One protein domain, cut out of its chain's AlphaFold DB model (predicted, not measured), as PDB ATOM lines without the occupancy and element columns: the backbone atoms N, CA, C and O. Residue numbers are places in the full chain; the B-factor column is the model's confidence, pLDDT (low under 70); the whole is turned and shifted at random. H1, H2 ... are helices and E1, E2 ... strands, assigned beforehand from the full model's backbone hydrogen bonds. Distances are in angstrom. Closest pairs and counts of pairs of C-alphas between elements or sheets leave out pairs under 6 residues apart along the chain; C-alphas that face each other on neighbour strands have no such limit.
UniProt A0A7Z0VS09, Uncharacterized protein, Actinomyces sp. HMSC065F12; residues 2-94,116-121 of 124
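Overview. This is residues 2 to 94 and 116 to 121 of the 124 residues of an uncharacterized protein of Actinomyces sp. HMSC065F12 (UniProt A0A7Z0VS09). A strongly twisted five-stranded sheet is curled like part of a barrel, with the long hairpin of E1 and E2 making the length and the shorter E5, E4 and E3 turned across one part of it. H4 packs on E2 and E4, and H1 sits between the edge strands E1 and E3; the short H2 and H3 lie toward one end of the hairpin. The printed part has 99 residues, in the order H1 H2 E1 E2 H3 H4 E3 E4 E5; the sheet is E1 - E2 - E5 - E4 - E3, all antiparallel, and the class is mixed. The whole is compact, radius of gyration of the C-alphas 14.5 A, yet elongated, spanning 46 by 28 by 22 A.

Along the chain. E1 is residues 28 to 36, 24.5 A, and E2 residues 43 to 54, 35.2 A. E5 is residues 116 to 120, 12.6 A; E4, 87 to 94, 20.5 A, bends by 53 degrees at residue 90; E3 is 82 to 84. H4 is residues 66 to 78, 18.1 A. H1, residues 2 to 9, begins at (55.210, 112.658, -0.146); H2 is 22 to 25, H3 57 to 60. C-alpha 120 is at (62.231, 104.793, 7.392).

Arrangement. Across E1 and E2, N 30 and O 50 are 2.7 A apart. E2 pairs staggered, with E5 over residues 43 to 45 (N 116 to O 45, 2.9 A) and with E1 over 45 to 52. Across E5 and E4, N 90 and O 117 are within hydrogen-bond range at 2.8 A; across the hairpin of E3 and E4, N 82 and O 89 are within hydrogen-bond range at 2.8 A. H4 is on the sheet; its closest C-alphas to E2 are those of Ala 66 and Thr 53, 5.1 A. H1 is on it too, with C-alphas of Asp 4 and Thr 84 of E3 closest, 6.2 A. H1 and H4 are close but not clearly touching, about perpendicular at 78 degrees. H2 is on the opposite face from H4; H3 is not on the sheet. In H1 and H4 every O i to N i+4 pair is within hydrogen-bond range; H2 and H3 are too short for one.

Size, cuts and confidence. The C-alphas of Gly 39 and Glu 58 are farthest apart, 47.0 A. Residues 95 to 115 are not printed, a gap of 9.0 A between C-alphas 94 and 116. The link H1 to H2 is long. Mean pLDDT of the printed part is 75.5, with residues 2 to 21 and 35 to 43 among those under 70.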
ATOM      1  N   VAL A   2      55.730 111.395   0.452       64.62
ATOM      2  CA  VAL A   2      55.210 112.658  -0.146       64.62
ATOM      3  C   VAL A   2      53.775 112.515  -0.673       64.62
ATOM      4  O   VAL A   2      52.966 113.410  -0.474       64.62
ATOM      5  N   ARG A   3      53.439 111.367  -1.279       68.06
ATOM      6  CA  ARG A   3      52.057 111.042  -1.677       68.06
ATOM      7  C   ARG A   3      51.100 111.011  -0.486       68.06
ATOM      8  O   ARG A   3      50.131 111.745  -0.500       68.06
ATOM      9  N   ASP A   4      51.446 110.279   0.574       66.12
ATOM     10  CA  ASP A   4      50.636 110.231   1.801       66.12
ATOM     11  C   ASP A   4      50.389 111.623   2.404       66.12
ATOM     12  O   ASP A   4      49.304 111.879   2.913       66.12
ATOM     13  N   VAL A   5      51.364 112.541   2.350       63.41
ATOM     14  CA  VAL A   5      51.161 113.931   2.805       63.41
ATOM     15  C   VAL A   5      50.110 114.637   1.948       63.41
ATOM     16  O   VAL A   5      49.250 115.319   2.493       63.41
ATOM     17  N   ILE A   6      50.151 114.453   0.626       65.62
ATOM     18  CA  ILE A   6      49.160 115.032  -0.292       65.62
ATOM     19  C   ILE A   6      47.776 114.435  -0.016       65.62
ATOM     20  O   ILE A   6      46.850 115.185   0.270       65.62
ATOM     21  N   ASP A   7      47.665 113.106   0.015       68.25
ATOM     22  CA  ASP A   7      46.389 112.403   0.196       68.25
ATOM     23  C   ASP A   7      45.744 112.666   1.572       68.25
ATOM     24  O   ASP A   7      44.524 112.608   1.707       68.25
ATOM     25  N   THR A   8      46.538 112.943   2.615       62.66
ATOM     26  CA  THR A   8      46.015 113.173   3.979       62.66
ATOM     27  C   THR A   8      45.758 114.637   4.315       62.66
ATOM     28  O   THR A   8      44.971 114.910   5.220       62.66
ATOM     29  N   GLN A   9      46.428 115.579   3.646       63.28
ATOM     30  CA  GLN A   9      46.358 117.002   4.007       63.28
ATOM     31  C   GLN A   9      45.616 117.869   2.992       63.28
ATOM     32  O   GLN A   9      45.350 119.032   3.296       63.28
ATOM     33  N   PHE A  10      45.260 117.326   1.826       53.56
ATOM     34  CA  PHE A  10      44.548 118.053   0.781       53.56
ATOM     35  C   PHE A  10      43.288 117.295   0.356       53.56
ATOM     36  O   PHE A  10      43.332 116.396  -0.482       53.56
ATOM     37  N   GLU A  11      42.141 117.671   0.929       52.19
ATOM     38  CA  GLU A  11      40.845 117.143   0.489       52.19
ATOM     39  C   GLU A  11      40.587 117.501  -0.983       52.19
ATOM     40  O   GLU A  11      40.684 118.660  -1.382       52.19
ATOM     41  N   GLY A  12      40.241 116.494  -1.791       51.97
ATOM     42  CA  GLY A  12      39.896 116.666  -3.206       51.97
ATOM     43  C   GLY A  12      41.071 116.609  -4.188       51.97
ATOM     44  O   GLY A  12      40.842 116.792  -5.378       51.97
ATOM     45  N   ILE A  13      42.297 116.333  -3.724       54.78
ATOM     46  CA  ILE A  13      43.469 116.119  -4.586       54.78
ATOM     47  C   ILE A  13      43.976 114.693  -4.375       54.78
ATOM     48  O   ILE A  13      44.423 114.353  -3.284       54.78
ATOM     49  N   SER A  14      43.939 113.862  -5.419       59.88
ATOM     50  CA  SER A  14      44.511 112.513  -5.369       59.88
ATOM     51  C   SER A  14      45.967 112.512  -5.850       59.88
ATOM     52  O   SER A  14      46.304 113.070  -6.903       59.88
ATOM     53  N   ALA A  15      46.854 111.856  -5.096       56.59
ATOM     54  CA  ALA A  15      48.216 111.577  -5.527       56.59
ATOM     55  C   ALA A  15      48.245 110.386  -6.507       56.59
ATOM     56  O   ALA A  15      48.636 109.268  -6.157       56.59
ATOM     57  N   ALA A  16      47.823 110.593  -7.755       55.16
ATOM     58  CA  ALA A  16      47.700 109.507  -8.728       55.16
ATOM     59  C   ALA A  16      49.033 109.151  -9.420       55.16
ATOM     60  O   ALA A  16      49.917 109.986  -9.634       55.16
ATOM     61  N   TRP A  17      49.176 107.886  -9.832       52.03
ATOM     62  CA  TRP A  17      50.082 107.529 -10.931       52.03
ATOM     63  C   TRP A  17      49.511 108.116 -12.226       52.03
ATOM     64  O   TRP A  17      48.299 108.101 -12.381       52.03
ATOM     65  N   LEU A  18      50.323 108.595 -13.174       54.56
ATOM     66  CA  LEU A  18      49.796 108.968 -14.497       54.56
ATOM     67  C   LEU A  18      49.362 107.700 -15.250       54.56
ATOM     68  O   LEU A  18      50.152 107.088 -15.967       54.56
ATOM     69  N   TRP A  19      48.118 107.275 -15.039       61.84
ATOM     70  CA  TRP A  19      47.466 106.197 -15.772       61.84
ATOM     71  C   TRP A  19      46.664 106.769 -16.945       61.84
ATOM     72  O   TRP A  19      46.377 107.967 -16.997       61.84
ATOM     73  N   GLN A  20      46.336 105.921 -17.921       56.41
ATOM     74  CA  GLN A  20      45.567 106.295 -19.111       56.41
ATOM     75  C   GLN A  20      44.117 106.625 -18.702       56.41
ATOM     76  O   GLN A  20      43.251 105.767 -18.779       56.41
ATOM     77  N   GLY A  21      43.880 107.836 -18.193       69.38
ATOM     78  CA  GLY A  21      42.580 108.267 -17.656       69.38
ATOM     79  C   GLY A  21      42.640 109.419 -16.646       69.38
ATOM     80  O   GLY A  21      41.618 110.037 -16.381       69.38
ATOM     81  N   PHE A  22      43.820 109.782 -16.128       74.69
ATOM     82  CA  PHE A  22      43.929 110.761 -15.028       74.69
ATOM     83  C   PHE A  22      43.332 112.157 -15.322       74.69
ATOM     84  O   PHE A  22      43.003 112.890 -14.396       74.69
ATOM     85  N   LEU A  23      43.178 112.535 -16.597       80.81
ATOM     86  CA  LEU A  23      42.557 113.806 -16.993       80.81
ATOM     87  C   LEU A  23      41.038 113.849 -16.757       80.81
ATOM     88  O   LEU A  23      40.453 114.925 -16.811       80.81
ATOM     89  N   GLU A  24      40.396 112.710 -16.501       82.75
ATOM     90  CA  GLU A  24      38.972 112.646 -16.144       82.75
ATOM     91  C   GLU A  24      38.739 112.921 -14.647       82.75
ATOM     92  O   GLU A  24      37.609 113.168 -14.234       82.75
ATOM     93  N   GLU A  25      39.805 112.929 -13.841       81.38
ATOM     94  CA  GLU A  25      39.763 113.059 -12.378       81.38
ATOM     95  C   GLU A  25      40.316 114.405 -11.879       81.38
ATOM     96  O   GLU A  25      40.696 114.532 -10.718       81.38
ATOM     97  N   LEU A  26      40.403 115.417 -12.749       84.62
ATOM     98  CA  LEU A  26      40.958 116.724 -12.385       84.62
ATOM     99  C   LEU A  26      40.194 117.349 -11.194       84.62
ATOM    100  O   LEU A  26      38.960 117.366 -11.213       84.62
ATOM    101  N   PRO A  27      40.897 117.948 -10.209       87.69
ATOM    102  CA  PRO A  27      42.335 118.222 -10.182       87.69
ATOM    103  C   PRO A  27      43.174 117.032  -9.679       87.69
ATOM    104  O   PRO A  27      42.805 116.343  -8.734       87.69
ATOM    105  N   VAL A  28      44.356 116.830 -10.271       86.62
ATOM    106  CA  VAL A  28      45.256 115.710  -9.922       86.62
ATOM    107  C   VAL A  28      46.658 116.216  -9.616       86.62
ATOM    108  O   VAL A  28      47.210 117.004 -10.382       86.62
ATOM    109  N   ALA A  29      47.279 115.713  -8.544       87.50
ATOM    110  CA  ALA A  29      48.691 115.947  -8.251       87.50
ATOM    111  C   ALA A  29      49.511 114.679  -8.519       87.50
ATOM    112  O   ALA A  29      49.406 113.669  -7.827       87.50
ATOM    113  N   HIS A  30      50.386 114.728  -9.512       86.50
ATOM    114  CA  HIS A  30      51.305 113.645  -9.815       86.50
ATOM    115  C   HIS A  30      52.642 113.851  -9.105       86.50
ATOM    116  O   HIS A  30      53.310 114.867  -9.284       86.50
ATOM    117  N   VAL A  31      53.069 112.838  -8.349       84.56
ATOM    118  CA  VAL A  31      54.363 112.829  -7.652       84.56
ATOM    119  C   VAL A  31      55.312 111.829  -8.299       84.56
ATOM    120  O   VAL A  31      55.016 110.625  -8.350       84.56
ATOM    121  N   ARG A  32      56.491 112.312  -8.710       81.06
ATOM    122  CA  ARG A  32      57.559 111.520  -9.327       81.06
ATOM    123  C   ARG A  32      58.886 111.678  -8.585       81.06
ATOM    124  O   ARG A  32      59.409 112.777  -8.443       81.06
ATOM    125  N   ALA A  33      59.499 110.555  -8.214       78.62
ATOM    126  CA  ALA A  33      60.889 110.538  -7.762       78.62
ATOM    127  C   ALA A  33      61.848 110.703  -8.959       78.62
ATOM    128  O   ALA A  33      61.691 110.037  -9.988       78.62
ATOM    129  N   LYS A  34      62.850 111.579  -8.827       75.81
ATOM    130  CA  LYS A  34      63.879 111.851  -9.853       75.81
ATOM    131  C   LYS A  34      65.246 111.241  -9.529       75.81
ATOM    132  O   LYS A  34      66.185 111.426 -10.295       75.81
ATOM    133  N   GLY A  35      65.331 110.481  -8.440       64.19
ATOM    134  CA  GLY A  35      66.565 109.874  -7.943       64.19
ATOM    135  C   GLY A  35      67.051 110.536  -6.655       64.19
ATOM    136  O   GLY A  35      66.562 111.595  -6.268       64.19
ATOM    137  N   GLY A  36      67.996 109.882  -5.989       63.81
ATOM    138  CA  GLY A  36      68.545 110.299  -4.702       63.81
ATOM    139  C   GLY A  36      69.744 109.444  -4.310       63.81
ATOM    140  O   GLY A  36      70.103 108.497  -5.018       63.81
ATOM    141  N   THR A  37      70.383 109.780  -3.194       58.38
ATOM    142  CA  THR A  37      71.521 109.015  -2.671       58.38
ATOM    143  C   THR A  37      71.045 107.660  -2.132       58.38
ATOM    144  O   THR A  37      70.247 107.588  -1.200       58.38
ATOM    145  N   GLN A  38      71.511 106.555  -2.727       48.16
ATOM    146  CA  GLN A  38      71.258 105.208  -2.197       48.16
ATOM    147  C   GLN A  38      72.348 104.803  -1.196       48.16
ATOM    148  O   GLN A  38      73.529 105.024  -1.451       48.16
ATOM    149  N   GLY A  39      71.952 104.168  -0.084       46.16
ATOM    150  CA  GLY A  39      72.870 103.497   0.851       46.16
ATOM    151  C   GLY A  39      73.246 104.259   2.130       46.16
ATOM    152  O   GLY A  39      74.024 103.729   2.918       46.16
ATOM    153  N   PHE A  40      72.696 105.453   2.368       52.09
ATOM    154  CA  PHE A  40      72.923 106.233   3.595       52.09
ATOM    155  C   PHE A  40      71.699 106.199   4.525       52.09
ATOM    156  O   PHE A  40      70.581 105.977   4.065       52.09
ATOM    157  N   ILE A  41      71.928 106.400   5.830       52.78
ATOM    158  CA  ILE A  41      70.874 106.449   6.865       52.78
ATOM    159  C   ILE A  41      69.913 107.617   6.606       52.78
ATOM    160  O   ILE A  41      68.702 107.440   6.712       52.78
ATOM    161  N   ASP A  42      70.455 108.765   6.198       56.28
ATOM    162  CA  ASP A  42      69.675 109.899   5.715       56.28
ATOM    163  C   ASP A  42      69.596 109.816   4.193       56.28
ATOM    164  O   ASP A  42      70.593 109.984   3.479       56.28
ATOM    165  N   ARG A  43      68.402 109.503   3.689       66.44
ATOM    166  CA  ARG A  43      68.155 109.441   2.254       66.44
ATOM    167  C   ARG A  43      67.690 110.805   1.774       66.44
ATOM    168  O   ARG A  43      66.677 111.315   2.244       66.44
ATOM    169  N   HIS A  44      68.431 111.366   0.823       74.00
ATOM    170  CA  HIS A  44      68.122 112.647   0.204       74.00
ATOM    171  C   HIS A  44      67.613 112.385  -1.216       74.00
ATOM    172  O   HIS A  44      68.384 112.029  -2.112       74.00
ATOM    173  N   ASP A  45      66.299 112.485  -1.404       82.06
ATOM    174  CA  ASP A  45      65.639 112.224  -2.683       82.06
ATOM    175  C   ASP A  45      65.151 113.524  -3.320       82.06
ATOM    176  O   ASP A  45      64.562 114.381  -2.664       82.06
ATOM    177  N   ARG A  46      65.325 113.629  -4.636       85.94
ATOM    178  CA  ARG A  46      64.693 114.665  -5.445       85.94
ATOM    179  C   ARG A  46      63.294 114.212  -5.854       85.94
ATOM    180  O   ARG A  46      63.129 113.146  -6.458       85.94
ATOM    181  N   VAL A  47      62.295 115.044  -5.584       86.38
ATOM    182  CA  VAL A  47      60.887 114.793  -5.908       86.38
ATOM    183  C   VAL A  47      60.358 115.922  -6.783       86.38
ATOM    184  O   VAL A  47      60.540 117.095  -6.477       86.38
ATOM    185  N   GLU A  48      59.697 115.562  -7.878       90.19
ATOM    186  CA  GLU A  48      58.927 116.481  -8.712       90.19
ATOM    187  C   GLU A  48      57.437 116.257  -8.452       90.19
ATOM    188  O   GLU A  48      56.977 115.111  -8.390       90.19
ATOM    189  N   VAL A  49      56.703 117.355  -8.299       90.06
ATOM    190  CA  VAL A  49      55.246 117.366  -8.169       90.06
ATOM    191  C   VAL A  49      54.683 118.188  -9.319       90.06
ATOM    192  O   VAL A  49      55.125 119.314  -9.539       90.06
ATOM    193  N   SER A  50      53.717 117.620 -10.035       93.44
ATOM    194  CA  SER A  50      53.006 118.260 -11.143       93.44
ATOM    195  C   SER A  50      51.513 118.230 -10.858       93.44
ATOM    196  O   SER A  50      50.946 117.157 -10.672       93.44
ATOM    197  N   VAL A  51      50.875 119.392 -10.814       92.31
ATOM    198  CA  VAL A  51      49.443 119.548 -10.557       92.31
ATOM    199  C   VAL A  51      48.738 119.867 -11.857       92.31
ATOM    200  O   VAL A  51      49.130 120.816 -12.521       92.31
ATOM    201  N   TYR A  52      47.695 119.117 -12.186       91.75
ATOM    202  CA  TYR A  52      46.884 119.295 -13.383       91.75
ATOM    203  C   TYR A  52      45.495 119.797 -12.996       91.75
ATOM    204  O   TYR A  52      44.852 119.213 -12.120       91.75
ATOM    205  N   THR A  53      45.014 120.840 -13.672       91.56
ATOM    206  CA  THR A  53      43.658 121.394 -13.496       91.56
ATOM    207  C   THR A  53      43.031 121.710 -14.843       91.56
ATOM    208  O   THR A  53      43.742 121.937 -15.824       91.56
ATOM    209  N   ALA A  54      41.701 121.756 -14.908       90.00
ATOM    210  CA  ALA A  54      41.030 122.168 -16.136       90.00
ATOM    211  C   ALA A  54      41.232 123.674 -16.396       90.00
ATOM    212  O   ALA A  54      41.374 124.469 -15.466       90.00
ATOM    213  N   ASN A  55      41.240 124.054 -17.673       85.06
ATOM    214  CA  ASN A  55      41.352 125.429 -18.149       85.06
ATOM    215  C   ASN A  55      40.192 125.719 -19.132       85.06
ATOM    216  O   ASN A  55      40.051 124.985 -20.116       85.06
ATOM    217  N   PRO A  56      39.350 126.748 -18.895       78.56
ATOM    218  CA  PRO A  56      39.400 127.683 -17.768       78.56
ATOM    219  C   PRO A  56      38.978 127.027 -16.451       78.56
ATOM    220  O   PRO A  56      38.112 126.152 -16.426       78.56
ATOM    221  N   VAL A  57      39.567 127.484 -15.346       75.06
ATOM    222  CA  VAL A  57      39.353 126.950 -13.986       75.06
ATOM    223  C   VAL A  57      37.874 126.979 -13.566       75.06
ATOM    224  O   VAL A  57      37.408 126.135 -12.807       75.06
ATOM    225  N   GLU A  58      37.090 127.902 -14.130       69.38
ATOM    226  CA  GLU A  58      35.638 128.026 -13.928       69.38
ATOM    227  C   GLU A  58      34.873 126.736 -14.268       69.38
ATOM    228  O   GLU A  58      33.826 126.461 -13.679       69.38
ATOM    229  N   SER A  59      35.420 125.911 -15.170       63.62
ATOM    230  CA  SER A  59      34.883 124.587 -15.509       63.62
ATOM    231  C   SER A  59      34.891 123.601 -14.332       63.62
ATOM    232  O   SER A  59      34.174 122.604 -14.370       63.62
ATOM    233  N   GLN A  60      35.632 123.904 -13.264       61.84
ATOM    234  CA  GLN A  60      35.729 123.105 -12.046       61.84
ATOM    235  C   GLN A  60      34.880 123.645 -10.881       61.84
ATOM    236  O   GLN A  60      35.138 123.335  -9.720       61.84
ATOM    237  N   GLY A  61      33.865 124.474 -11.149       63.72
ATOM    238  CA  GLY A  61      32.910 124.902 -10.116       63.72
ATOM    239  C   GLY A  61      33.505 125.828  -9.047       63.72
ATOM    240  O   GLY A  61      33.070 125.796  -7.899       63.72
ATOM    241  N   GLY A  62      34.496 126.646  -9.416       64.00
ATOM    242  CA  GLY A  62      35.166 127.579  -8.501       64.00
ATOM    243  C   GLY A  62      36.349 126.981  -7.733       64.00
ATOM    244  O   GLY A  62      36.765 127.555  -6.729       64.00
ATOM    245  N   GLN A  63      36.878 125.838  -8.180       71.25
ATOM    246  CA  GLN A  63      38.146 125.299  -7.680       71.25
ATOM    247  C   GLN A  63      39.333 126.206  -8.043       71.25
ATOM    248  O   GLN A  63      39.207 127.148  -8.816       71.25
ATOM    249  N   LEU A  64      40.481 125.950  -7.422       83.50
ATOM    250  CA  LEU A  64      41.723 126.687  -7.641       83.50
ATOM    251  C   LEU A  64      42.437 126.211  -8.913       83.50
ATOM    252  O   LEU A  64      42.325 125.044  -9.285       83.50
ATOM    253  N   GLY A  65      43.198 127.098  -9.560       89.75
ATOM    254  CA  GLY A  65      44.002 126.729 -10.726       89.75
ATOM    255  C   GLY A  65      45.244 125.919 -10.349       89.75
ATOM    256  O   GLY A  65      45.655 125.878  -9.188       89.75
ATOM    257  N   ALA A  66      45.884 125.296 -11.343       92.38
ATOM    258  CA  ALA A  66      47.058 124.449 -11.127       92.38
ATOM    259  C   ALA A  66      48.171 125.165 -10.355       92.38
ATOM    260  O   ALA A  66      48.767 124.569  -9.458       92.38
ATOM    261  N   LEU A  67      48.430 126.441 -10.669       94.25
ATOM    262  CA  LEU A  67      49.467 127.222  -9.995       94.25
ATOM    263  C   LEU A  67      49.144 127.448  -8.516       94.25
ATOM    264  O   LEU A  67      49.990 127.166  -7.675       94.25
ATOM    265  N   ASP A  68      47.919 127.872  -8.203       92.38
ATOM    266  CA  ASP A  68      47.483 128.128  -6.826       92.38
ATOM    267  C   ASP A  68      47.599 126.862  -5.968       92.38
ATOM    268  O   ASP A  68      48.103 126.889  -4.843       92.38
ATOM    269  N   ILE A  69      47.167 125.721  -6.516       91.25
ATOM    270  CA  ILE A  69      47.287 124.426  -5.844       91.25
ATOM    271  C   ILE A  69      48.765 124.054  -5.664       91.25
ATOM    272  O   ILE A  69      49.168 123.639  -4.578       91.25
ATOM    273  N   ALA A  70      49.597 124.218  -6.696       92.75
ATOM    274  CA  ALA A  70      51.021 123.907  -6.621       92.75
ATOM    275  C   ALA A  70      51.762 124.778  -5.591       92.75
ATOM    276  O   ALA A  70      52.626 124.269  -4.876       92.75
ATOM    277  N   GLU A  71      51.406 126.057  -5.456       93.94
ATOM    278  CA  GLU A  71      51.936 126.956  -4.425       93.94
ATOM    279  C   GLU A  71      51.528 126.529  -3.014       93.94
ATOM    280  O   GLU A  71      52.372 126.504  -2.111       93.94
ATOM    281  N   GLN A  72      50.273 126.117  -2.822       91.81
ATOM    282  CA  GLN A  72      49.813 125.585  -1.539       91.81
ATOM    283  C   GLN A  72      50.532 124.286  -1.167       91.81
ATOM    284  O   GLN A  72      51.010 124.156  -0.036       91.81
ATOM    285  N   LEU A  73      50.673 123.354  -2.118       89.12
ATOM    286  CA  LEU A  73      51.431 122.116  -1.927       89.12
ATOM    287  C   LEU A  73      52.896 122.412  -1.579       89.12
ATOM    288  O   LEU A  73      53.420 121.859  -0.613       89.12
ATOM    289  N   TYR A  74      53.555 123.301  -2.327       90.19
ATOM    290  CA  TYR A  74      54.956 123.661  -2.109       90.19
ATOM    291  C   TYR A  74      55.181 124.294  -0.732       90.19
ATOM    292  O   TYR A  74      56.075 123.874   0.008       90.19
ATOM    293  N   SER A  75      54.343 125.265  -0.358       89.69
ATOM    294  CA  SER A  75      54.394 125.929   0.948       89.69
ATOM    295  C   SER A  75      54.197 124.931   2.091       89.69
ATOM    296  O   SER A  75      54.988 124.891   3.036       89.69
ATOM    297  N   LYS A  76      53.196 124.049   1.972       86.31
ATOM    298  CA  LYS A  76      52.893 123.044   2.994       86.31
ATOM    299  C   LYS A  76      53.994 122.001   3.133       86.31
ATOM    300  O   LYS A  76      54.387 121.671   4.248       86.31
ATOM    301  N   LEU A  77      54.523 121.490   2.022       85.94
ATOM    302  CA  LEU A  77      55.626 120.530   2.057       85.94
ATOM    303  C   LEU A  77      56.873 121.155   2.693       85.94
ATOM    304  O   LEU A  77      57.526 120.508   3.509       85.94
ATOM    305  N   SER A  78      57.136 122.430   2.414       86.56
ATOM    306  CA  SER A  78      58.273 123.166   2.978       86.56
ATOM    307  C   SER A  78      58.125 123.494   4.472       86.56
ATOM    308  O   SER A  78      59.111 123.851   5.109       86.56
ATOM    309  N   SER A  79      56.930 123.361   5.063       84.12
ATOM    310  CA  SER A  79      56.692 123.648   6.487       84.12
ATOM    311  C   SER A  79      56.905 122.442   7.424       84.12
ATOM    312  O   SER A  79      56.549 122.526   8.598       84.12
ATOM    313  N   GLY A  80      57.394 121.308   6.905       66.94
ATOM    314  CA  GLY A  80      57.579 120.046   7.640       66.94
ATOM    315  C   GLY A  80      58.815 120.007   8.543       66.94
ATOM    316  O   GLY A  80      59.747 120.782   8.342       66.94
ATOM    317  N   PRO A  81      58.824 119.105   9.542       81.56
ATOM    318  CA  PRO A  81      58.737 117.661   9.296       81.56
ATOM    319  C   PRO A  81      57.315 117.123   9.095       81.56
ATOM    320  O   PRO A  81      56.357 117.645   9.662       81.56
ATOM    321  N   HIS A  82      57.182 116.042   8.319       84.38
ATOM    322  CA  HIS A  82      55.904 115.375   8.028       84.38
ATOM    323  C   HIS A  82      55.922 113.909   8.452       84.38
ATOM    324  O   HIS A  82      56.825 113.155   8.091       84.38
ATOM    325  N   TYR A  83      54.881 113.490   9.166       82.19
ATOM    326  CA  TYR A  83      54.709 112.112   9.620       82.19
ATOM    327  C   TYR A  83      53.748 111.377   8.694       82.19
ATOM    328  O   TYR A  83      52.642 111.845   8.434       82.19
ATOM    329  N   THR A  84      54.176 110.221   8.200       76.50
ATOM    330  CA  THR A  84      53.414 109.395   7.261       76.50
ATOM    331  C   THR A  84      53.391 107.951   7.745       76.50
ATOM    332  O   THR A  84      54.234 107.539   8.544       76.50
ATOM    333  N   THR A  85      52.460 107.148   7.238       75.25
ATOM    334  CA  THR A  85      52.388 105.707   7.544       75.25
ATOM    335  C   THR A  85      53.633 104.946   7.082       75.25
ATOM    336  O   THR A  85      53.980 103.926   7.668       75.25
ATOM    337  N   ALA A  86      54.336 105.455   6.067       70.81
ATOM    338  CA  ALA A  86      55.581 104.889   5.553       70.81
ATOM    339  C   ALA A  86      56.851 105.405   6.271       70.81
ATOM    340  O   ALA A  86      57.949 104.927   5.984       70.81
ATOM    341  N   GLY A  87      56.720 106.378   7.180       75.06
ATOM    342  CA  GLY A  87      57.801 106.919   8.009       75.06
ATOM    343  C   GLY A  87      57.807 108.449   8.108       75.06
ATOM    344  O   GLY A  87      56.769 109.086   7.925       75.06
ATOM    345  N   VAL A  88      58.970 109.055   8.375       82.31
ATOM    346  CA  VAL A  88      59.093 110.504   8.628       82.31
ATOM    347  C   VAL A  88      59.878 111.214   7.525       82.31
ATOM    348  O   VAL A  88      60.968 110.781   7.157       82.31
ATOM    349  N   ILE A  89      59.330 112.320   7.016       85.00
ATOM    350  CA  ILE A  89      60.067 113.335   6.256       85.00
ATOM    351  C   ILE A  89      60.599 114.344   7.271       85.00
ATOM    352  O   ILE A  89      59.813 115.057   7.891       85.00
ATOM    353  N   ASP A  90      61.912 114.398   7.451       81.38
ATOM    354  CA  ASP A  90      62.549 115.238   8.466       81.38
ATOM    355  C   ASP A  90      62.747 116.675   7.990       81.38
ATOM    356  O   ASP A  90      62.527 117.616   8.751       81.38
ATOM    357  N   SER A  91      63.138 116.849   6.728       83.69
ATOM    358  CA  SER A  91      63.281 118.164   6.114       83.69
ATOM    359  C   SER A  91      62.897 118.140   4.642       83.69
ATOM    360  O   SER A  91      63.016 117.122   3.951       83.69
ATOM    361  N   VAL A  92      62.424 119.293   4.175       85.94
ATOM    362  CA  VAL A  92      62.124 119.556   2.773       85.94
ATOM    363  C   VAL A  92      62.836 120.837   2.372       85.94
ATOM    364  O   VAL A  92      62.693 121.861   3.036       85.94
ATOM    365  N   GLU A  93      63.590 120.782   1.281       87.56
ATOM    366  CA  GLU A  93      64.271 121.940   0.708       87.56
ATOM    367  C   GLU A  93      63.724 122.220  -0.690       87.56
ATOM    368  O   GLU A  93      63.564 121.317  -1.513       87.56
ATOM    369  N   GLY A  94      63.424 123.484  -0.968       85.81
ATOM    370  CA  GLY A  94      62.962 123.918  -2.279       85.81
ATOM    371  C   GLY A  94      64.067 123.841  -3.325       85.81
ATOM    372  O   GLY A  94      65.118 124.451  -3.146       85.81
ATOM    373  N   VAL A 116      63.911 116.005  -0.410       86.38
ATOM    374  CA  VAL A 116      63.290 115.408   0.766       86.38
ATOM    375  C   VAL A 116      64.343 114.594   1.493       86.38
ATOM    376  O   VAL A 116      64.884 113.643   0.926       86.38
ATOM    377  N   THR A 117      64.588 114.945   2.752       84.88
ATOM    378  CA  THR A 117      65.357 114.113   3.678       84.88
ATOM    379  C   THR A 117      64.374 113.303   4.507       84.88
ATOM    380  O   THR A 117      63.482 113.870   5.142       84.88
ATOM    381  N   HIS A 118      64.490 111.978   4.481       79.81
ATOM    382  CA  HIS A 118      63.560 111.099   5.190       79.81
ATOM    383  C   HIS A 118      64.250 109.902   5.833       79.81
ATOM    384  O   HIS A 118      65.313 109.454   5.395       79.81
ATOM    385  N   ARG A 119      63.588 109.374   6.865       73.44
ATOM    386  CA  ARG A 119      63.974 108.166   7.593       73.44
ATOM    387  C   ARG A 119      62.837 107.153   7.554       73.44
ATOM    388  O   ARG A 119      61.670 107.479   7.798       73.44
ATOM    389  N   GLN A 120      63.184 105.896   7.280       68.19
ATOM    390  CA  GLN A 120      62.231 104.793   7.392       68.19
ATOM    391  C   GLN A 120      61.912 104.531   8.866       68.19
ATOM    392  O   GLN A 120      62.810 104.513   9.708       68.19
ATOM    393  N   VAL A 121      60.639 104.293   9.176       62.75
ATOM    394  CA  VAL A 121      60.250 103.769  10.490       62.75
ATOM    395  C   VAL A 121      60.373 102.242  10.430       62.75
ATOM    396  O   VAL A 121      59.849 101.647   9.485       62.75
TER     397      VAL A 121